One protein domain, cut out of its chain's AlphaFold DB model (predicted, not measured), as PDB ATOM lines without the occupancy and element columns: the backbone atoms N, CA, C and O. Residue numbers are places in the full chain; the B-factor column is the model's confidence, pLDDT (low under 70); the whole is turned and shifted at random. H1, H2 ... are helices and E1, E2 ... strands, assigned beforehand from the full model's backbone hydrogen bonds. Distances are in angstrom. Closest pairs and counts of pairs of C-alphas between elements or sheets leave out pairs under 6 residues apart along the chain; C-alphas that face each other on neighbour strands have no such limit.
ATOM      1  N   SER A   2      76.488  98.521 115.985       43.78
ATOM      2  CA  SER A   2      75.470  97.734 115.282       43.78
ATOM      3  C   SER A   2      75.959  97.477 113.854       43.78
ATOM      4  O   SER A   2      75.960  98.393 113.031       43.78
ATOM      5  N   SER A   3      76.453  96.275 113.570       52.22
ATOM      6  CA  SER A   3      76.934  95.891 112.243       52.22
ATOM      7  C   SER A   3      75.763  95.786 111.262       52.22
ATOM      8  O   SER A   3      75.032  94.803 111.250       52.22
ATOM      9  N   GLY A   4      75.557  96.818 110.440       53.47
ATOM     10  CA  GLY A   4      74.693  96.730 109.258       53.47
ATOM     11  C   GLY A   4      73.184  96.624 109.509       53.47
ATOM     12  O   GLY A   4      72.463  96.241 108.586       53.47
ATOM     13  N   LEU A   5      72.702  96.964 110.707       63.16
ATOM     14  CA  LEU A   5      71.272  96.955 111.024       63.16
ATOM     15  C   LEU A   5      70.499  97.996 110.190       63.16
ATOM     16  O   LEU A   5      71.053  98.988 109.697       63.16
ATOM     17  N   SER A   6      69.201  97.762 109.992       62.00
ATOM     18  CA  SER A   6      68.328  98.716 109.301       62.00
ATOM     19  C   SER A   6      68.386 100.081 109.997       62.00
ATOM     20  O   SER A   6      68.199 100.180 111.199       62.00
ATOM     21  N   GLY A   7      68.667 101.145 109.240       69.69
ATOM     22  CA  GLY A   7      68.689 102.514 109.768       69.69
ATOM     23  C   GLY A   7      69.997 102.967 110.427       69.69
ATOM     24  O   GLY A   7      70.097 104.142 110.769       69.69
ATOM     25  N   SER A   8      71.023 102.114 110.550       84.06
ATOM     26  CA  SER A   8      72.318 102.557 111.080       84.06
ATOM     27  C   SER A   8      73.078 103.459 110.097       84.06
ATOM     28  O   SER A   8      73.034 103.272 108.876       84.06
ATOM     29  N   PHE A   9      73.804 104.439 110.640       92.31
ATOM     30  CA  PHE A   9      74.727 105.276 109.877       92.31
ATOM     31  C   PHE A   9      76.120 104.645 109.824       92.31
ATOM     32  O   PHE A   9      76.651 104.182 110.835       92.31
ATOM     33  N   HIS A  10      76.717 104.662 108.633       92.75
ATOM     34  CA  HIS A  10      78.068 104.176 108.378       92.75
ATOM     35  C   HIS A  10      78.914 105.317 107.792       92.75
ATOM     36  O   HIS A  10      78.406 106.080 106.968       92.75
ATOM     37  N   PRO A  11      80.187 105.463 108.195       94.38
ATOM     38  CA  PRO A  11      81.046 106.535 107.709       94.38
ATOM     39  C   PRO A  11      81.472 106.270 106.262       94.38
ATOM     40  O   PRO A  11      82.060 105.237 105.974       94.38
ATOM     41  N   LEU A  12      81.218 107.213 105.354       94.62
ATOM     42  CA  LEU A  12      81.617 107.079 103.944       94.62
ATOM     43  C   LEU A  12      83.114 107.348 103.703       94.62
ATOM     44  O   LEU A  12      83.699 106.777 102.786       94.62
ATOM     45  N   HIS A  13      83.735 108.201 104.522       93.12
ATOM     46  CA  HIS A  13      85.135 108.608 104.364       93.12
ATOM     47  C   HIS A  13      86.009 108.045 105.474       93.12
ATOM     48  O   HIS A  13      85.622 107.994 106.648       93.12
ATOM     49  N   GLN A  14      87.239 107.719 105.090       89.75
ATOM     50  CA  GLN A  14      88.302 107.348 106.003       89.75
ATOM     51  C   GLN A  14      89.115 108.593 106.369       89.75
ATOM     52  O   GLN A  14      89.863 109.124 105.556       89.75
ATOM     53  N   PHE A  15      88.980 109.051 107.612       87.44
ATOM     54  CA  PHE A  15      89.831 110.116 108.140       87.44
ATOM     55  C   PHE A  15      91.125 109.515 108.684       87.44
ATOM     56  O   PHE A  15      91.065 108.737 109.645       87.44
ATOM     57  N   SER A  16      92.266 109.870 108.092       80.12
ATOM     58  CA  SER A  16      93.568 109.680 108.734       80.12
ATOM     59  C   SER A  16      93.851 110.883 109.626       80.12
ATOM     60  O   SER A  16      93.742 112.018 109.167       80.12
ATOM     61  N   MET A  17      94.172 110.629 110.894       79.06
ATOM     62  CA  MET A  17      94.520 111.683 111.855       79.06
ATOM     63  C   MET A  17      96.014 112.033 111.820       79.06
ATOM     64  O   MET A  17      96.406 113.037 112.397       79.06
ATOM     65  N   ASP A  18      96.813 111.285 111.051       70.94
ATOM     66  CA  ASP A  18      98.229 111.588 110.797       70.94
ATOM     67  C   ASP A  18      98.404 112.791 109.844       70.94
ATOM     68  O   ASP A  18      99.515 113.260 109.584       70.94
ATOM     69  N   ALA A  19      97.306 113.277 109.256       66.38
ATOM     70  CA  ALA A  19      97.317 114.427 108.371       66.38
ATOM     71  C   ALA A  19      97.457 115.728 109.174       66.38
ATOM     72  O   ALA A  19      96.750 115.952 110.151       66.38
ATOM     73  N   LYS A  20      98.297 116.652 108.688       67.62
ATOM     74  CA  LYS A  20      98.526 117.980 109.296       67.62
ATOM     75  C   LYS A  20      97.264 118.850 109.445       67.62
ATOM     76  O   LYS A  20      97.326 119.899 110.078       67.62
ATOM     77  N   TYR A  21      96.145 118.450 108.843       80.75
ATOM     78  CA  TYR A  21      94.919 119.233 108.787       80.75
ATOM     79  C   TYR A  21      93.798 118.553 109.570       80.75
ATOM     80  O   TYR A  21      93.203 117.578 109.115       80.75
ATOM     81  N   VAL A  22      93.487 119.126 110.731       89.56
ATOM     82  CA  VAL A  22      92.331 118.768 111.555       89.56
ATOM     83  C   VAL A  22      91.308 119.895 111.448       89.56
ATOM     84  O   VAL A  22      91.590 121.020 111.857       89.56
ATOM     85  N   ALA A  23      90.114 119.600 110.927       92.12
ATOM     86  CA  ALA A  23      89.009 120.557 110.940       92.12
ATOM     87  C   ALA A  23      88.611 120.925 112.375       92.12
ATOM     88  O   ALA A  23      88.264 120.051 113.175       92.12
ATOM     89  N   ARG A  24      88.606 122.226 112.669       90.69
ATOM     90  CA  ARG A  24      88.149 122.812 113.937       90.69
ATOM     91  C   ARG A  24      86.704 123.273 113.851       90.69
ATOM     92  O   ARG A  24      85.969 123.214 114.836       90.69
ATOM     93  N   THR A  25      86.288 123.708 112.666       95.75
ATOM     94  CA  THR A  25      84.936 124.207 112.412       95.75
ATOM     95  C   THR A  25      84.122 123.228 111.569       95.75
ATOM     96  O   THR A  25      84.651 122.426 110.797       95.75
ATOM     97  N   PHE A  26      82.794 123.308 111.681       94.81
ATOM     98  CA  PHE A  26      81.899 122.507 110.840       94.81
ATOM     99  C   PHE A  26      82.013 122.882 109.350       94.81
ATOM    100  O   PHE A  26      81.821 122.031 108.484       94.81
ATOM    101  N   GLY A  27      82.364 124.138 109.045       95.19
ATOM    102  CA  GLY A  27      82.647 124.591 107.681       95.19
ATOM    103  C   GLY A  27      83.859 123.879 107.080       95.19
ATOM    104  O   GLY A  27      83.750 123.292 106.007       95.19
ATOM    105  N   GLU A  28      84.976 123.832 107.810       94.31
ATOM    106  CA  GLU A  28      86.160 123.062 107.407       94.31
ATOM    107  C   GLU A  28      85.831 121.574 107.251       94.31
ATOM    108  O   GLU A  28      86.193 120.958 106.252       94.31
ATOM    109  N   PHE A  29      85.066 120.992 108.177       94.81
ATOM    110  CA  PHE A  29      84.644 119.596 108.062       94.81
ATOM    111  C   PHE A  29      83.872 119.324 106.767       94.81
ATOM    112  O   PHE A  29      84.157 118.339 106.085       94.81
ATOM    113  N   LYS A  30      82.951 120.219 106.380       94.25
ATOM    114  CA  LYS A  30      82.243 120.122 105.095       94.25
ATOM    115  C   LYS A  30      83.196 120.135 103.903       94.25
ATOM    116  O   LYS A  30      82.954 119.405 102.949       94.25
ATOM    117  N   THR A  31      84.268 120.926 103.957       93.00
ATOM    118  CA  THR A  31      85.283 120.933 102.892       93.00
ATOM    119  C   THR A  31      86.090 119.638 102.847       93.00
ATOM    120  O   THR A  31      86.370 119.149 101.759       93.00
ATOM    121  N   ILE A  32      86.389 119.025 104.000       92.50
ATOM    122  CA  ILE A  32      87.119 117.748 104.066       92.50
ATOM    123  C   ILE A  32      86.296 116.597 103.472       92.50
ATOM    124  O   ILE A  32      86.843 115.739 102.785       92.50
ATOM    125  N   ILE A  33      84.985 116.557 103.728       94.00
ATOM    126  CA  ILE A  33      84.099 115.503 103.196       94.00
ATOM    127  C   ILE A  33      83.609 115.788 101.768       94.00
ATOM    128  O   ILE A  33      82.857 114.994 101.200       94.00
ATOM    129  N   ALA A  34      83.980 116.932 101.188       93.31
ATOM    130  CA  ALA A  34      83.654 117.250  99.809       93.31
ATOM    131  C   ALA A  34      84.611 116.494  98.885       93.31
ATOM    132  O   ALA A  34      85.809 116.765  98.841       93.31
ATOM    133  N   ASN A  35      84.076 115.539  98.128       91.94
ATOM    134  CA  ASN A  35      84.869 114.795  97.162       91.94
ATOM    135  C   ASN A  35      85.361 115.738  96.041       91.94
ATOM    136  O   ASN A  35      84.531 116.341  95.351       91.94
ATOM    137  N   PRO A  36      86.683 115.857  95.809       90.69
ATOM    138  CA  PRO A  36      87.199 116.643  94.690       90.69
ATOM    139  C   PRO A  36      86.883 115.996  93.333       90.69
ATOM    140  O   PRO A  36      86.849 116.696  92.321       90.69
ATOM    141  N   GLY A  37      86.641 114.680  93.320       92.06
ATOM    142  CA  GLY A  37      86.382 113.887  92.125       92.06
ATOM    143  C   GLY A  37      85.046 114.176  91.415       92.06
ATOM    144  O   GLY A  37      84.349 115.148  91.718       92.06
ATOM    145  N   PRO A  38      84.667 113.310  90.457       91.75
ATOM    146  CA  PRO A  38      83.551 113.552  89.539       91.75
ATOM    147  C   PRO A  38      82.161 113.395  90.178       91.75
ATOM    148  O   PRO A  38      81.164 113.752  89.557       91.75
ATOM    149  N   PHE A  39      82.092 112.874  91.407       89.50
ATOM    150  CA  PHE A  39      80.849 112.647  92.143       89.50
ATOM    151  C   PHE A  39      80.743 113.601  93.321       89.50
ATOM    152  O   PHE A  39      81.632 113.606  94.175       89.50
ATOM    153  N   ALA A  40      79.628 114.324  93.422       91.69
ATOM    154  CA  ALA A  40      79.292 115.078  94.625       91.69
ATOM    155  C   ALA A  40      78.123 114.404  95.348       91.69
ATOM    156  O   ALA A  40      77.056 114.200  94.777       91.69
ATOM    157  N   VAL A  41      78.320 114.057  96.617       94.50
ATOM    158  CA  VAL A  41      77.284 113.445  97.456       94.50
ATOM    159  C   VAL A  41      76.749 114.507  98.403       94.50
ATOM    160  O   VAL A  41      77.521 115.138  99.126       94.50
ATOM    161  N   LYS A  42      75.429 114.704  98.414       93.50
ATOM    162  CA  LYS A  42      74.763 115.459  99.478       93.50
ATOM    163  C   LYS A  42      74.358 114.509 100.594       93.50
ATOM    164  O   LYS A  42      74.040 113.343 100.364       93.50
ATOM    165  N   TYR A  43      74.325 115.054 101.797       95.25
ATOM    166  CA  TYR A  43      74.039 114.327 103.023       95.25
ATOM    167  C   TYR A  43      72.806 114.924 103.700       95.25
ATOM    168  O   TYR A  43      72.575 116.131 103.599       95.25
ATOM    169  N   SER A  44      72.025 114.099 104.398       94.56
ATOM    170  CA  SER A  44      70.977 114.608 105.287       94.56
ATOM    171  C   SER A  44      71.592 115.351 106.480       94.56
ATOM    172  O   SER A  44      72.717 115.062 106.894       94.56
ATOM    173  N   ASN A  45      70.847 116.297 107.059       95.25
ATOM    174  CA  ASN A  45      71.311 117.051 108.229       95.25
ATOM    175  C   ASN A  45      71.602 116.122 109.418       95.25
ATOM    176  O   ASN A  45      72.665 116.227 110.021       95.25
ATOM    177  N   GLU A  46      70.723 115.150 109.673       94.69
ATOM    178  CA  GLU A  46      70.895 114.148 110.735       94.69
ATOM    179  C   GLU A  46      72.195 113.349 110.576       94.69
ATOM    180  O   GLU A  46      72.954 113.167 111.530       94.69
ATOM    181  N   TYR A  47      72.495 112.904 109.350       95.75
ATOM    182  CA  TYR A  47      73.734 112.186 109.074       95.75
ATOM    183  C   TYR A  47      74.953 113.095 109.253       95.75
ATOM    184  O   TYR A  47      75.950 112.661 109.822       95.75
ATOM    185  N   LEU A  48      74.890 114.356 108.810       96.19
ATOM    186  CA  LEU A  48      75.992 115.310 108.980       96.19
ATOM    187  C   LEU A  48      76.291 115.612 110.451       96.19
ATOM    188  O   LEU A  48      77.463 115.687 110.820       96.19
ATOM    189  N   GLU A  49      75.268 115.767 111.287       95.75
ATOM    190  CA  GLU A  49      75.428 116.003 112.724       95.75
ATOM    191  C   GLU A  49      76.052 114.800 113.432       95.75
ATOM    192  O   GLU A  49      77.024 114.945 114.189       95.75
ATOM    193  N   TRP A  50      75.543 113.598 113.140       96.12
ATOM    194  CA  TRP A  50      76.139 112.355 113.615       96.12
ATOM    195  C   TRP A  50      77.600 112.247 113.170       96.12
ATOM    196  O   TRP A  50      78.487 111.958 113.979       96.12
ATOM    197  N   TYR A  51      77.870 112.535 111.896       95.75
ATOM    198  CA  TYR A  51      79.185 112.340 111.309       95.75
ATOM    199  C   TYR A  51      80.215 113.341 111.840       95.75
ATOM    200  O   TYR A  51      81.344 112.958 112.151       95.75
ATOM    201  N   TRP A  52      79.812 114.597 112.041       96.06
ATOM    202  CA  TRP A  52      80.632 115.613 112.698       96.06
ATOM    203  C   TRP A  52      80.946 115.247 114.151       96.06
ATOM    204  O   TRP A  52      82.081 115.387 114.609       96.06
ATOM    205  N   THR A  53      79.960 114.731 114.882       96.19
ATOM    206  CA  THR A  53      80.155 114.279 116.265       96.19
ATOM    207  C   THR A  53      81.129 113.103 116.329       96.19
ATOM    208  O   THR A  53      82.055 113.110 117.143       96.19
ATOM    209  N   ALA A  54      80.983 112.128 115.428       94.31
ATOM    210  CA  ALA A  54      81.908 111.006 115.300       94.31
ATOM    211  C   ALA A  54      83.331 111.473 114.950       94.31
ATOM    212  O   ALA A  54      84.295 110.996 115.550       94.31
ATOM    213  N   TYR A  55      83.463 112.443 114.041       95.06
ATOM    214  CA  TYR A  55      84.745 113.046 113.681       95.06
ATOM    215  C   TYR A  55      85.415 113.729 114.883       95.06
ATOM    216  O   TYR A  55      86.547 113.381 115.215       95.06
ATOM    217  N   LYS A  56      84.711 114.614 115.607       94.88
ATOM    218  CA  LYS A  56      85.247 115.274 116.816       94.88
ATOM    219  C   LYS A  56      85.701 114.268 117.870       94.88
ATOM    220  O   LYS A  56      86.763 114.424 118.464       94.88
ATOM    221  N   ASN A  57      84.912 113.216 118.087       94.38
ATOM    222  CA  ASN A  57      85.277 112.152 119.019       94.38
ATOM    223  C   ASN A  57      86.528 111.399 118.556       94.38
ATOM    224  O   ASN A  57      87.363 111.045 119.387       94.38
ATOM    225  N   LYS A  58      86.686 111.175 117.245       92.06
ATOM    226  CA  LYS A  58      87.888 110.553 116.678       92.06
ATOM    227  C   LYS A  58      89.123 111.433 116.887       92.06
ATOM    228  O   LYS A  58      90.129 110.906 117.351       92.06
ATOM    229  N   VAL A  59      89.023 112.740 116.631       92.38
ATOM    230  CA  VAL A  59      90.101 113.719 116.878       92.38
ATOM    231  C   VAL A  59      90.490 113.728 118.356       92.38
ATOM    232  O   VAL A  59      91.629 113.436 118.693       92.38
ATOM    233  N   ARG A  60      89.521 113.918 119.259       92.38
ATOM    234  CA  ARG A  60      89.773 113.944 120.708       92.38
ATOM    235  C   ARG A  60      90.396 112.643 121.223       92.38
ATOM    236  O   ARG A  60      91.209 112.652 122.143       92.38
ATOM    237  N   ASN A  61      89.983 111.500 120.675       89.94
ATOM    238  CA  ASN A  61      90.564 110.209 121.037       89.94
ATOM    239  C   ASN A  61      91.990 110.040 120.501       89.94
ATOM    240  O   ASN A  61      92.767 109.338 121.141       89.94
ATOM    241  N   HIS A  62      92.318 110.647 119.359       89.25
ATOM    242  CA  HIS A  62      93.675 110.680 118.823       89.25
ATOM    243  C   HIS A  62      94.589 111.540 119.696       89.25
ATOM    244  O   HIS A  62      95.563 111.022 120.223       89.25
ATOM    245  N   GLU A  63      94.196 112.786 119.965       89.25
ATOM    246  CA  GLU A  63      94.937 113.713 120.832       89.25
ATOM    247  C   GLU A  63      95.185 113.110 122.221       89.25
ATOM    248  O   GLU A  63      96.287 113.177 122.757       89.25
ATOM    249  N   ARG A  64      94.181 112.433 122.800       88.62
ATOM    250  CA  ARG A  64      94.348 111.740 124.086       88.62
ATOM    251  C   ARG A  64      95.380 110.609 124.006       88.62
ATOM    252  O   ARG A  64      96.081 110.382 124.983       88.62
ATOM    253  N   ARG A  65      95.438 109.870 122.894       85.31
ATOM    254  CA  ARG A  65      96.418 108.786 122.707       85.31
ATOM    255  C   ARG A  65      97.823 109.341 122.519       85.31
ATOM    256  O   ARG A  65      98.733 108.827 123.149       85.31
ATOM    257  N   GLU A  66      97.982 110.398 121.729       86.94
ATOM    258  CA  GLU A  66      99.274 111.071 121.567       86.94
ATOM    259  C   GLU A  66      99.782 111.626 122.897       86.94
ATOM    260  O   GLU A  66     100.937 111.398 123.244       86.94
ATOM    261  N   GLN A  67      98.911 112.266 123.686       86.31
ATOM    262  CA  GLN A  67      99.283 112.739 125.018       86.31
ATOM    263  C   GLN A  67      99.685 111.578 125.934       86.31
ATOM    264  O   GLN A  67     100.715 111.653 126.591       86.31
ATOM    265  N   GLN A  68      98.930 110.474 125.932       82.88
ATOM    266  CA  GLN A  68      99.292 109.273 126.694       82.88
ATOM    267  C   GLN A  68     100.642 108.688 126.261       82.88
ATOM    268  O   GLN A  68     101.402 108.232 127.108       82.88
ATOM    269  N   ASP A  69     100.953 108.700 124.965       80.38
ATOM    270  CA  ASP A  69     102.236 108.220 124.452       80.38
ATOM    271  C   ASP A  69     103.397 109.154 124.840       80.38
ATOM    272  O   ASP A  69     104.497 108.670 125.107       80.38
ATOM    273  N   ILE A  70     103.167 110.472 124.906       82.94
ATOM    274  CA  ILE A  70     104.139 111.448 125.432       82.94
ATOM    275  C   ILE A  70     104.375 111.195 126.923       82.94
ATOM    276  O   ILE A  70     105.520 110.979 127.322       82.94
ATOM    277  N   ASP A  71     103.304 111.118 127.716       79.88
ATOM    278  CA  ASP A  71     103.369 110.874 129.161       79.88
ATOM    279  C   ASP A  71     104.103 109.549 129.470       79.88
ATOM    280  O   ASP A  71     104.902 109.466 130.403       79.88
ATOM    281  N   LEU A  72     103.879 108.505 128.658       74.31
ATOM    282  CA  LEU A  72     104.576 107.218 128.771       74.31
ATOM    283  C   LEU A  72     106.073 107.327 128.463       74.31
ATOM    284  O   LEU A  72     106.876 106.736 129.181       74.31
ATOM    285  N   ARG A  73     106.467 108.081 127.427       74.25
ATOM    286  CA  ARG A  73     107.887 108.310 127.103       74.25
ATOM    287  C   ARG A  73     108.594 109.098 128.205       74.25
ATOM    288  O   ARG A  73     109.736 108.797 128.536       74.25
ATOM    289  N   GLU A  74     107.923 110.084 128.793       75.38
ATOM    290  CA  GLU A  74     108.454 110.848 129.928       75.38
ATOM    291  C   GLU A  74     108.591 109.985 131.193       75.38
ATOM    292  O   GLU A  74     109.580 110.097 131.923       75.38
ATOM    293  N   ALA A  75     107.644 109.071 131.429       68.69
ATOM    294  CA  ALA A  75     107.721 108.094 132.513       68.69
ATOM    295  C   ALA A  75     108.854 107.069 132.307       68.69
ATOM    296  O   ALA A  75     109.576 106.775 133.260       68.69
ATOM    297  N   GLU A  76     109.059 106.569 131.081       66.44
ATOM    298  CA  GLU A  76     110.189 105.691 130.723       66.44
ATOM    299  C   GLU A  76     111.549 106.392 130.916       66.44
ATOM    300  O   GLU A  76     112.523 105.747 131.301       66.44
ATOM    301  N   ASN A  77     111.596 107.716 130.748       68.06
ATOM    302  CA  ASN A  77     112.771 108.552 131.016       68.06
ATOM    303  C   ASN A  77     112.913 108.977 132.497       68.06
ATOM    304  O   ASN A  77     113.781 109.785 132.823       68.06
ATOM    305  N   GLY A  78     112.089 108.435 133.402       58.75
ATOM    306  CA  GLY A  78     112.240 108.586 134.853       58.75
ATOM    307  C   GLY A  78     111.572 109.813 135.486       58.75
ATOM    308  O   GLY A  78     111.806 110.073 136.665       58.75
ATOM    309  N   VAL A  79     110.732 110.561 134.759       54.94
ATOM    310  CA  VAL A  79     110.174 111.846 135.240       54.94
ATOM    311  C   VAL A  79     108.818 111.696 135.952       54.94
ATOM    312  O   VAL A  79     108.482 112.512 136.810       54.94
ATOM    313  N   LEU A  80     108.045 110.633 135.686       46.66
ATOM    314  CA  LEU A  80     106.675 110.485 136.209       46.66
ATOM    315  C   LEU A  80     106.371 109.083 136.783       46.66
ATOM    316  O   LEU A  80     105.548 108.328 136.270       46.66
ATOM    317  N   ILE A  81     106.988 108.723 137.913       48.94
ATOM    318  CA  ILE A  81     106.630 107.506 138.674       48.94
ATOM    319  C   ILE A  81     105.496 107.825 139.657       48.94
ATOM    320  O   ILE A  81     105.687 107.839 140.871       48.94
ATOM    321  N   LYS A  82     104.299 108.155 139.168       45.81
ATOM    322  CA  LYS A  82     103.105 108.226 140.031       45.81
ATOM    323  C   LYS A  82     101.834 108.249 139.186       45.81
ATOM    324  O   LYS A  82     101.370 109.326 138.838       45.81
ATOM    325  N   LYS A  83     101.284 107.058 138.889       42.50
ATOM    326  CA  LYS A  83      99.833 106.735 138.742       42.50
ATOM    327  C   LYS A  83      99.459 105.644 137.726       42.50
ATOM    328  O   LYS A  83      98.268 105.400 137.559       42.50
ATOM    329  N   MET A  84     100.382 104.924 137.088       45.16
ATOM    330  CA  MET A  84      99.978 103.789 136.241       45.16
ATOM    331  C   MET A  84     100.150 102.447 136.955       45.16
ATOM    332  O   MET A  84     101.206 101.830 136.908       45.16
ATOM    333  N   HIS A  85      99.063 101.962 137.563       46.09
ATOM    334  CA  HIS A  85      98.870 100.556 137.960       46.09
ATOM    335  C   HIS A  85      98.710  99.624 136.742       46.09
ATOM    336  O   HIS A  85      97.825  98.774 136.705       46.09
ATOM    337  N   LEU A  86      99.507  99.805 135.691       52.78
ATOM    338  CA  LEU A  86      99.372  99.036 134.463       52.78
ATOM    339  C   LEU A  86     100.705  98.385 134.147       52.78
ATOM    340  O   LEU A  86     101.636  99.029 133.676       52.78
ATOM    341  N   TYR A  87     100.758  97.078 134.378       60.44
ATOM    342  CA  TYR A  87     101.705  96.198 133.723       60.44
ATOM    343  C   TYR A  87     101.511  96.379 132.210       60.44
ATOM    344  O   TYR A  87     100.606  95.804 131.619       60.44
ATOM    345  N   THR A  88     102.278  97.251 131.565       67.56
ATOM    346  CA  THR A  88     102.331  97.352 130.102       67.56
ATOM    347  C   THR A  88     103.612  96.688 129.638       67.56
ATOM    348  O   THR A  88     104.685  97.006 130.143       67.56
ATOM    349  N   MET A  89     103.522  95.767 128.675       74.56
ATOM    350  CA  MET A  89     104.725  95.127 128.134       74.56
ATOM    351  C   MET A  89     105.703  96.170 127.560       74.56
ATOM    352  O   MET A  89     105.243  97.125 126.929       74.56
ATOM    353  N   PRO A  90     107.029  95.974 127.671       79.75
ATOM    354  CA  PRO A  90     108.021  96.874 127.079       79.75
ATOM    355  C   PRO A  90     107.850  97.023 125.563       79.75
ATOM    356  O   PRO A  90     107.553  96.044 124.873       79.75
ATOM    357  N   ALA A  91     108.073  98.225 125.019       77.94
ATOM    358  CA  ALA A  91     107.935  98.513 123.581       77.94
ATOM    359  C   ALA A  91     108.872  97.667 122.690       77.94
ATOM    360  O   ALA A  91     108.564  97.366 121.533       77.94
ATOM    361  N   THR A  92     110.009  97.241 123.238       82.81
ATOM    362  CA  THR A  92     110.994  96.375 122.576       82.81
ATOM    363  C   THR A  92     110.591  94.901 122.546       82.81
ATOM    364  O   THR A  92     111.154  94.143 121.758       82.81
ATOM    365  N   SER A  93     109.597  94.486 123.338       86.44
ATOM    366  CA  SER A  93     109.133  93.098 123.378       86.44
ATOM    367  C   SER A  93     108.612  92.651 122.012       86.44
ATOM    368  O   SER A  93     107.703  93.266 121.442       86.44
ATOM    369  N   ALA A  94     109.131  91.526 121.512       89.44
ATOM    370  CA  ALA A  94     108.643  90.894 120.286       89.44
ATOM    371  C   ALA A  94     107.131  90.613 120.360       89.44
ATOM    372  O   ALA A  94     106.410  90.846 119.389       89.44
ATOM    373  N   ARG A  95     106.635  90.212 121.542       87.06
ATOM    374  CA  ARG A  95     105.207  89.982 121.801       87.06
ATOM    375  C   ARG A  95     104.396  91.269 121.640       87.06
ATOM    376  O   ARG A  95     103.386  91.261 120.938       87.06
ATOM    377  N   ARG A  96     104.851  92.388 122.225       87.62
ATOM    378  CA  ARG A  96     104.179  93.692 122.073       87.62
ATOM    379  C   ARG A  96     104.157  94.135 120.613       87.62
ATOM    380  O   ARG A  96     103.091  94.500 120.127       87.62
ATOM    381  N   ARG A  97     105.283  94.057 119.896       90.06
ATOM    382  CA  ARG A  97     105.359  94.433 118.469       90.06
ATOM    383  C   ARG A  97     104.414  93.603 117.603       90.06
ATOM    384  O   ARG A  97     103.664  94.160 116.807       90.06
ATOM    385  N   TYR A  98     104.405  92.286 117.804       94.25
ATOM    386  CA  TYR A  98     103.535  91.367 117.075       94.25
ATOM    387  C   TYR A  98     102.048  91.688 117.282       94.25
ATOM    388  O   TYR A  98     101.320  91.898 116.312       94.25
ATOM    389  N   PHE A  99     101.593  91.798 118.535       93.44
ATOM    390  CA  PHE A  99     100.180  92.071 118.811       93.44
ATOM    391  C   PHE A  99      99.765  93.510 118.489       93.44
ATOM    392  O   PHE A  99      98.623  93.728 118.095       93.44
ATOM    393  N   THR A 100     100.675  94.482 118.571       91.25
ATOM    394  CA  THR A 100     100.405  95.854 118.107       91.25
ATOM    395  C   THR A 100     100.139  95.865 116.603       91.25
ATOM    396  O   THR A 100      99.114  96.390 116.177       91.25
ATOM    397  N   ARG A 101     100.966  95.168 115.811       94.62
ATOM    398  CA  ARG A 101     100.748  95.020 114.365       94.62
ATOM    399  C   ARG A 101      99.416  94.341 114.043       94.62
ATOM    400  O   ARG A 101      98.661  94.848 113.223       94.62
ATOM    401  N   ILE A 102      99.080  93.240 114.726       95.88
ATOM    402  CA  ILE A 102      97.777  92.570 114.536       95.88
ATOM    403  C   ILE A 102      96.621  93.521 114.842       95.88
ATOM    404  O   ILE A 102      95.629  93.536 114.115       95.88
ATOM    405  N   LYS A 103      96.731  94.297 115.922       94.25
ATOM    406  CA  LYS A 103      95.708  95.260 116.327       94.25
ATOM    407  C   LYS A 103      95.522  96.353 115.272       94.25
ATOM    408  O   LYS A 103      94.385  96.682 114.945       94.25
ATOM    409  N   GLU A 104      96.609  96.889 114.724       93.19
ATOM    410  CA  GLU A 104      96.577  97.887 113.648       93.19
ATOM    411  C   GLU A 104      95.979  97.325 112.356       93.19
ATOM    412  O   GLU A 104      95.089  97.945 111.772       93.19
ATOM    413  N   ASP A 105      96.418  96.138 111.931       95.88
ATOM    414  CA  ASP A 105      95.911  95.473 110.729       95.88
ATOM    415  C   ASP A 105      94.411  95.162 110.864       95.88
ATOM    416  O   ASP A 105      93.628  95.422 109.948       95.88
ATOM    417  N   ALA A 106      93.981  94.687 112.036       96.19
ATOM    418  CA  ALA A 106      92.574  94.455 112.335       96.19
ATOM    419  C   ALA A 106      91.750  95.755 112.327       96.19
ATOM    420  O   ALA A 106      90.654  95.772 111.772       96.19
ATOM    421  N   GLN A 107      92.269  96.853 112.892       93.56
ATOM    422  CA  GLN A 107      91.581  98.148 112.874       93.56
ATOM    423  C   GLN A 107      91.425  98.691 111.449       93.56
ATOM    424  O   GLN A 107      90.343  99.156 111.096       93.56
ATOM    425  N   LYS A 108      92.470  98.595 110.615       93.94
ATOM    426  CA  LYS A 108      92.405  98.989 109.196       93.94
ATOM    427  C   LYS A 108      91.322  98.212 108.456       93.94
ATOM    428  O   LYS A 108      90.590  98.785 107.654       93.94
ATOM    429  N   GLU A 109      91.199  96.919 108.741       95.31
ATOM    430  CA  GLU A 109      90.179  96.068 108.135       95.31
ATOM    431  C   GLU A 109      88.759  96.433 108.600       95.31
ATOM    432  O   GLU A 109      87.845  96.496 107.778       95.31
ATOM    433  N   ILE A 110      88.572  96.739 109.889       94.31
ATOM    434  CA  ILE A 110      87.290  97.227 110.426       94.31
ATOM    435  C   ILE A 110      86.894  98.548 109.759       94.31
ATOM    436  O   ILE A 110      85.773  98.673 109.263       94.31
ATOM    437  N   ASP A 111      87.815  99.512 109.702       92.19
ATOM    438  CA  ASP A 111      87.582 100.820 109.082       92.19
ATOM    439  C   ASP A 111      87.214 100.662 107.599       92.19
ATOM    440  O   ASP A 111      86.255 101.270 107.118       92.19
ATOM    441  N   PHE A 112      87.921  99.784 106.883       94.44
ATOM    442  CA  PHE A 112      87.649  99.484 105.481       94.44
ATOM    443  C   PHE A 112      86.241  98.918 105.257       94.44
ATOM    444  O   PHE A 112      85.520  99.400 104.378       94.44
ATOM    445  N   TYR A 113      85.822  97.911 106.034       94.44
ATOM    446  CA  TYR A 113      84.484  97.329 105.878       94.44
ATOM    447  C   TYR A 113      83.374  98.276 106.338       94.44
ATOM    448  O   TYR A 113      82.313  98.301 105.715       94.44
ATOM    449  N   SER A 114      83.632  99.118 107.339       92.44
ATOM    450  CA  SER A 114      82.717 100.187 107.751       92.44
ATOM    451  C   SER A 114      82.450 101.173 106.604       92.44
ATOM    452  O   SER A 114      81.293 101.425 106.253       92.44
ATOM    453  N   CYS A 115      83.506 101.626 105.917       94.06
ATOM    454  CA  CYS A 115      83.381 102.457 104.715       94.06
ATOM    455  C   CYS A 115      82.690 101.728 103.556       94.06
ATOM    456  O   CYS A 115      81.899 102.324 102.824       94.06
ATOM    457  N   ARG A 116      82.933 100.423 103.382       94.19
ATOM    458  CA  ARG A 116      82.243  99.630 102.353       94.19
ATOM    459  C   ARG A 116      80.745  99.498 102.613       94.19
ATOM    460  O   ARG A 116      79.977  99.588 101.658       94.19
ATOM    461  N   HIS A 117      80.317  99.341 103.865       92.56
ATOM    462  CA  HIS A 117      78.893  99.377 104.208       92.56
ATOM    463  C   HIS A 117      78.266 100.733 103.867       92.56
ATOM    464  O   HIS A 117      77.194 100.765 103.266       92.56
ATOM    465  N   ALA A 118      78.956 101.841 104.154       93.56
ATOM    466  CA  ALA A 118      78.504 103.177 103.759       93.56
ATOM    467  C   ALA A 118      78.420 103.347 102.234       93.56
ATOM    468  O   ALA A 118      77.471 103.937 101.723       93.56
ATOM    469  N   ALA A 119      79.377 102.790 101.487       94.00
ATOM    470  CA  ALA A 119      79.336 102.798 100.029       94.00
ATOM    471  C   ALA A 119      78.133 102.003  99.492       94.00
ATOM    472  O   ALA A 119      77.447 102.472  98.587       94.00
ATOM    473  N   LEU A 120      77.823 100.835 100.068       93.12
ATOM    474  CA  LEU A 120      76.596 100.105  99.731       93.12
ATOM    475  C   LEU A 120      75.351 100.932 100.059       93.12
ATOM    476  O   LEU A 120      74.439 101.003  99.245       93.12
ATOM    477  N   ASP A 121      75.323 101.590 101.217       92.88
ATOM    478  CA  ASP A 121      74.215 102.458 101.617       92.88
ATOM    479  C   ASP A 121      74.012 103.632 100.635       92.88
ATOM    480  O   ASP A 121      72.874 103.990 100.316       92.88
ATOM    481  N   LEU A 122      75.104 104.207 100.121       93.88
ATOM    482  CA  LEU A 122      75.089 105.261  99.106       93.88
ATOM    483  C   LEU A 122      74.454 104.781  97.799       93.88
ATOM    484  O   LEU A 122      73.545 105.442  97.290       93.88
ATOM    485  N   TRP A 123      74.901 103.637  97.276       91.94
ATOM    486  CA  TRP A 123      74.423 103.091  95.999       91.94
ATOM    487  C   TRP A 123      73.036 102.444  96.096       91.94
ATOM    488  O   TRP A 123      72.280 102.478  95.129       91.94
ATOM    489  N   GLU A 124      72.651 101.946  97.274       90.75
ATOM    490  CA  GLU A 124      71.284 101.502  97.582       90.75
ATOM    491  C   GLU A 124      70.301 102.679  97.665       90.75
ATOM    492  O   GLU A 124      69.090 102.473  97.733       90.75
ATOM    493  N   ARG A 125      70.809 103.918  97.655       91.31
ATOM    494  CA  ARG A 125      70.023 105.149  97.802       91.31
ATOM    495  C   ARG A 125      69.321 105.206  99.154       91.31
ATOM    496  O   ARG A 125      68.125 105.476  99.260       91.31
ATOM    497  N   ARG A 126      70.069 104.929 100.229       89.81
ATOM    498  CA  ARG A 126      69.537 105.124 101.580       89.81
ATOM    499  C   ARG A 126      69.273 106.624 101.849       89.81
ATOM    500  O   ARG A 126      70.032 107.460 101.358       89.81
ATOM    501  N   PHE A 372      70.523  95.893  97.932       87.12
ATOM    502  CA  PHE A 372      71.583  94.921  97.722       87.12
ATOM    503  C   PHE A 372      71.196  93.581  98.337       87.12
ATOM    504  O   PHE A 372      70.565  93.508  99.397       87.12
ATOM    505  N   ARG A 373      71.668  92.524  97.678       86.31
ATOM    506  CA  ARG A 373      71.642  91.149  98.169       86.31
ATOM    507  C   ARG A 373      72.184  91.075  99.599       86.31
ATOM    508  O   ARG A 373      73.246  91.634  99.894       86.31
ATOM    509  N   ALA A 374      71.446  90.405 100.483       85.12
ATOM    510  CA  ALA A 374      71.781  90.322 101.904       85.12
ATOM    511  C   ALA A 374      73.147  89.653 102.123       85.12
ATOM    512  O   ALA A 374      73.909  90.079 102.986       85.12
ATOM    513  N   GLU A 375      73.500  88.697 101.264       88.62
ATOM    514  CA  GLU A 375      74.758  87.951 101.264       88.62
ATOM    515  C   GLU A 375      75.979  88.870 101.115       88.62
ATOM    516  O   GLU A 375      77.029  88.608 101.695       88.62
ATOM    517  N   ILE A 376      75.852  89.977 100.370       90.12
ATOM    518  CA  ILE A 376      76.945  90.946 100.199       90.12
ATOM    519  C   ILE A 376      77.235  91.646 101.531       90.12
ATOM    520  O   ILE A 376      78.396  91.804 101.912       90.12
ATOM    521  N   ARG A 377      76.183  92.055 102.252       88.94
ATOM    522  CA  ARG A 377      76.314  92.705 103.566       88.94
ATOM    523  C   ARG A 377      76.760  91.714 104.636       88.94
ATOM    524  O   ARG A 377      77.613  92.063 105.450       88.94
ATOM    525  N   ASP A 378      76.239  90.493 104.609       88.31
ATOM    526  CA  ASP A 378      76.624  89.424 105.530       88.31
ATOM    527  C   ASP A 378      78.107  89.055 105.374       88.31
ATOM    528  O   ASP A 378      78.862  89.067 106.344       88.31
ATOM    529  N   ALA A 379      78.589  88.883 104.139       90.69
ATOM    530  CA  ALA A 379      80.001  88.607 103.878       90.69
ATOM    531  C   ALA A 379      80.937  89.707 104.417       90.69
ATOM    532  O   ALA A 379      82.010  89.398 104.944       90.69
ATOM    533  N   MET A 380      80.551  90.984 104.304       91.19
ATOM    534  CA  MET A 380      81.308  92.098 104.896       91.19
ATOM    535  C   MET A 380      81.244  92.076 106.426       91.19
ATOM    536  O   MET A 380      82.276  92.243 107.078       91.19
ATOM    537  N   THR A 381      80.069  91.790 106.990       90.06
ATOM    538  CA  THR A 381      79.850  91.691 108.440       90.06
ATOM    539  C   THR A 381      80.707  90.587 109.052       90.06
ATOM    540  O   THR A 381      81.465  90.852 109.981       90.06
ATOM    541  N   ILE A 382      80.713  89.387 108.462       91.88
ATOM    542  CA  ILE A 382      81.545  88.256 108.898       91.88
ATOM    543  C   ILE A 382      83.033  88.629 108.897       91.88
ATOM    544  O   ILE A 382      83.777  88.260 109.809       91.88
ATOM    545  N   ARG A 383      83.507  89.349 107.873       94.44
ATOM    546  CA  ARG A 383      84.912  89.784 107.819       94.44
ATOM    547  C   ARG A 383      85.222  90.831 108.883       94.44
ATOM    548  O   ARG A 383      86.240  90.708 109.565       94.44
ATOM    549  N   MET A 384      84.325  91.792 109.089       93.00
ATOM    550  CA  MET A 384      84.450  92.784 110.153       93.00
ATOM    551  C   MET A 384      84.469  92.127 111.542       93.00
ATOM    552  O   MET A 384      85.325  92.458 112.356       93.00
ATOM    553  N   GLU A 385      83.617  91.135 111.803       93.06
ATOM    554  CA  GLU A 385      83.608  90.371 113.060       93.06
ATOM    555  C   GLU A 385      84.900  89.579 113.281       93.06
ATOM    556  O   GLU A 385      85.440  89.549 114.387       93.06
ATOM    557  N   ARG A 386      85.448  88.953 112.233       95.12
ATOM    558  CA  ARG A 386      86.759  88.285 112.315       95.12
ATOM    559  C   ARG A 386      87.880  89.275 112.625       95.12
ATOM    560  O   ARG A 386      88.812  88.931 113.352       95.12
ATOM    561  N   ALA A 387      87.821  90.484 112.069       95.81
ATOM    562  CA  ALA A 387      88.761  91.549 112.397       95.81
ATOM    563  C   ALA A 387      88.588  92.021 113.852       95.81
ATOM    564  O   ALA A 387      89.579  92.094 114.573       95.81
ATOM    565  N   LEU A 388      87.354  92.207 114.332       95.56
ATOM    566  CA  LEU A 388      87.059  92.539 115.733       95.56
ATOM    567  C   LEU A 388      87.613  91.491 116.704       95.56
ATOM    568  O   LEU A 388      88.348  91.845 117.620       95.56
ATOM    569  N   LYS A 389      87.388  90.196 116.451       95.88
ATOM    570  CA  LYS A 389      87.949  89.114 117.281       95.88
ATOM    571  C   LYS A 389      89.479  89.139 117.318       95.88
ATOM    572  O   LYS A 389      90.077  88.903 118.365       95.88
ATOM    573  N   ARG A 390      90.138  89.437 116.189       96.56
ATOM    574  CA  ARG A 390      91.604  89.606 116.146       96.56
ATOM    575  C   ARG A 390      92.061  90.827 116.940       96.56
ATOM    576  O   ARG A 390      93.048  90.728 117.664       96.56
ATOM    577  N   PHE A 391      91.342  91.940 116.836       95.50
ATOM    578  CA  PHE A 391      91.614  93.161 117.587       95.50
ATOM    579  C   PHE A 391      91.481  92.943 119.101       95.50
ATOM    580  O   PHE A 391      92.358  93.346 119.867       95.50
ATOM    581  N   GLU A 392      90.412  92.274 119.537       94.25
ATOM    582  CA  GLU A 392      90.168  91.918 120.937       94.25
ATOM    583  C   GLU A 392      91.246  90.969 121.463       94.25
ATOM    584  O   GLU A 392      91.851  91.244 122.498       94.25
ATOM    585  N   ASN A 393      91.564  89.909 120.711       93.31
ATOM    586  CA  ASN A 393      92.618  88.959 121.063       93.31
ATOM    587  C   ASN A 393      93.987  89.649 121.199       93.31
ATOM    588  O   ASN A 393      94.707  89.440 122.176       93.31
ATOM    589  N   ALA A 394      94.337  90.529 120.259       93.44
ATOM    590  CA  ALA A 394      95.557  91.323 120.348       93.44
ATOM    591  C   ALA A 394      95.546  92.264 121.561       93.44
ATOM    592  O   ALA A 394      96.544  92.371 122.266       93.44
ATOM    593  N   THR A 395      94.413  92.906 121.850       89.75
ATOM    594  CA  THR A 395      94.268  93.805 123.002       89.75
ATOM    595  C   THR A 395      94.407  93.063 124.332       89.75
ATOM    596  O   THR A 395      95.088  93.560 125.227       89.75
ATOM    597  N   ALA A 396      93.824  91.867 124.448       88.19
ATOM    598  CA  ALA A 396      93.973  91.010 125.620       88.19
ATOM    599  C   ALA A 396      95.434  90.581 125.812       88.19
ATOM    600  O   ALA A 396      95.958  90.659 126.913       88.19
ATOM    601  N   ASN A 397      96.127  90.217 124.730       87.81
ATOM    602  CA  ASN A 397      97.528  89.801 124.793       87.81
ATOM    603  C   ASN A 397      98.532  90.939 124.998       87.81
ATOM    604  O   ASN A 397      99.680  90.664 125.343       87.81
ATOM    605  N   LEU A 398      98.137  92.192 124.761       86.00
ATOM    606  CA  LEU A 398      98.959  93.365 125.060       86.00
ATOM    607  C   LEU A 398      98.980  93.698 126.557       86.00
ATOM    608  O   LEU A 398      99.911  94.365 127.010       86.00
TER     609      LEU A 398
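This is residues 2 to 126 and 372 to 398 of the 563 residues of an uncharacterized protein of Perkinsela sp. CCAP 1560/4 (UniProt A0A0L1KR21). Three long helices run along one long axis: H3 and H4 lie side by side, running opposite ways, while H2 runs along the same axis at a distance from that pair, joined to H3 by a long loop, residues 77 to 93, at one end. The gap between H2 and H3 is partly occupied by the unnamed stretch before H1, around residues 9 to 14, and the short helix H1 stands crosswise near H2, on the side of H2 away from H3 and H4. The printed part has 152 residues, with four named helices and one short named strand in the order H1, E1, H2, H3, H4, and E1 pairs with no named strand. The class is mostly helix. The whole is loose, with a radius of gyration of the C-alphas of 18.8 A, and its C-alphas span 55 by 38 by 25 A along their three main axes.

The longest helix is H2, residues 45 to 76, and it touches no helix. Within it, residues 64 to 70 stand free, with no C-alpha 8 or more residues away along the chain within 10 A. H1, residues 26 to 32, is close to H2 but not clearly touching it, with 2 pairs of C-alphas within 8 A. The closest C-alphas of the two are those of Phe 26 and Trp 52, 7.3 A apart. The lines of H1 and H2 are about perpendicular, at 84 degrees. E1, residues 40 to 42, pairs with no named strand and is apart from H2, although a tight link of 2 residues joins them. H3, residues 94 to 123, follows H2 in the chain and is apart from it. H4, residues 374 to 398, touches H3, with 36 pairs of C-alphas within 8 A. The closest C-alphas of H3 and H4 are those of Lys 103 and Phe 391, 4.8 A apart, and the two centres are 8.6 A apart. Their lines stand at a shallow tilt of 23 degrees, and they run opposite ways. H4 is apart from H1, E1 and H2. In H1, H2, H3 and H4 every O i to N i+4 pair is within hydrogen-bond range.

H2 begins at Asn 45, with its C-alpha at (71.311, 117.051, 108.229), and ends at Glu 76, with its C-alpha at (110.189, 105.691, 130.723), 46.3 A from first to last C-alpha. Before it come H1, Phe 26 to Ile 32, 9.8 A long, and E1, Ala 40 to Lys 42, 6.6 A long. H3 runs from Ala 94, with its C-alpha at (108.643, 90.894, 120.286), to Trp 123, and is 43.7 A long. H4 runs from Ala 374 to Leu 398, with its last C-alpha at (98.959, 93.365, 125.060), and is 35.8 A long.

The two C-alphas farthest apart are those of Gly 78 and Arg 373, 57.4 A. Residues 127 to 371 are cut out and not printed, and the C-alphas of residues 126 and 372 lie 11.1 A apart across the cut. Of the links that are printed whole, H2 to H3, 17 residues, is long, and H1 to E1, 7 residues, is short. Residues 2 to 25 hold no named element either. The mean pLDDT of the printed part is 85.8, and the 22 residues under 70 are residues 2 to 7, 19 to 20 and 75 to 88.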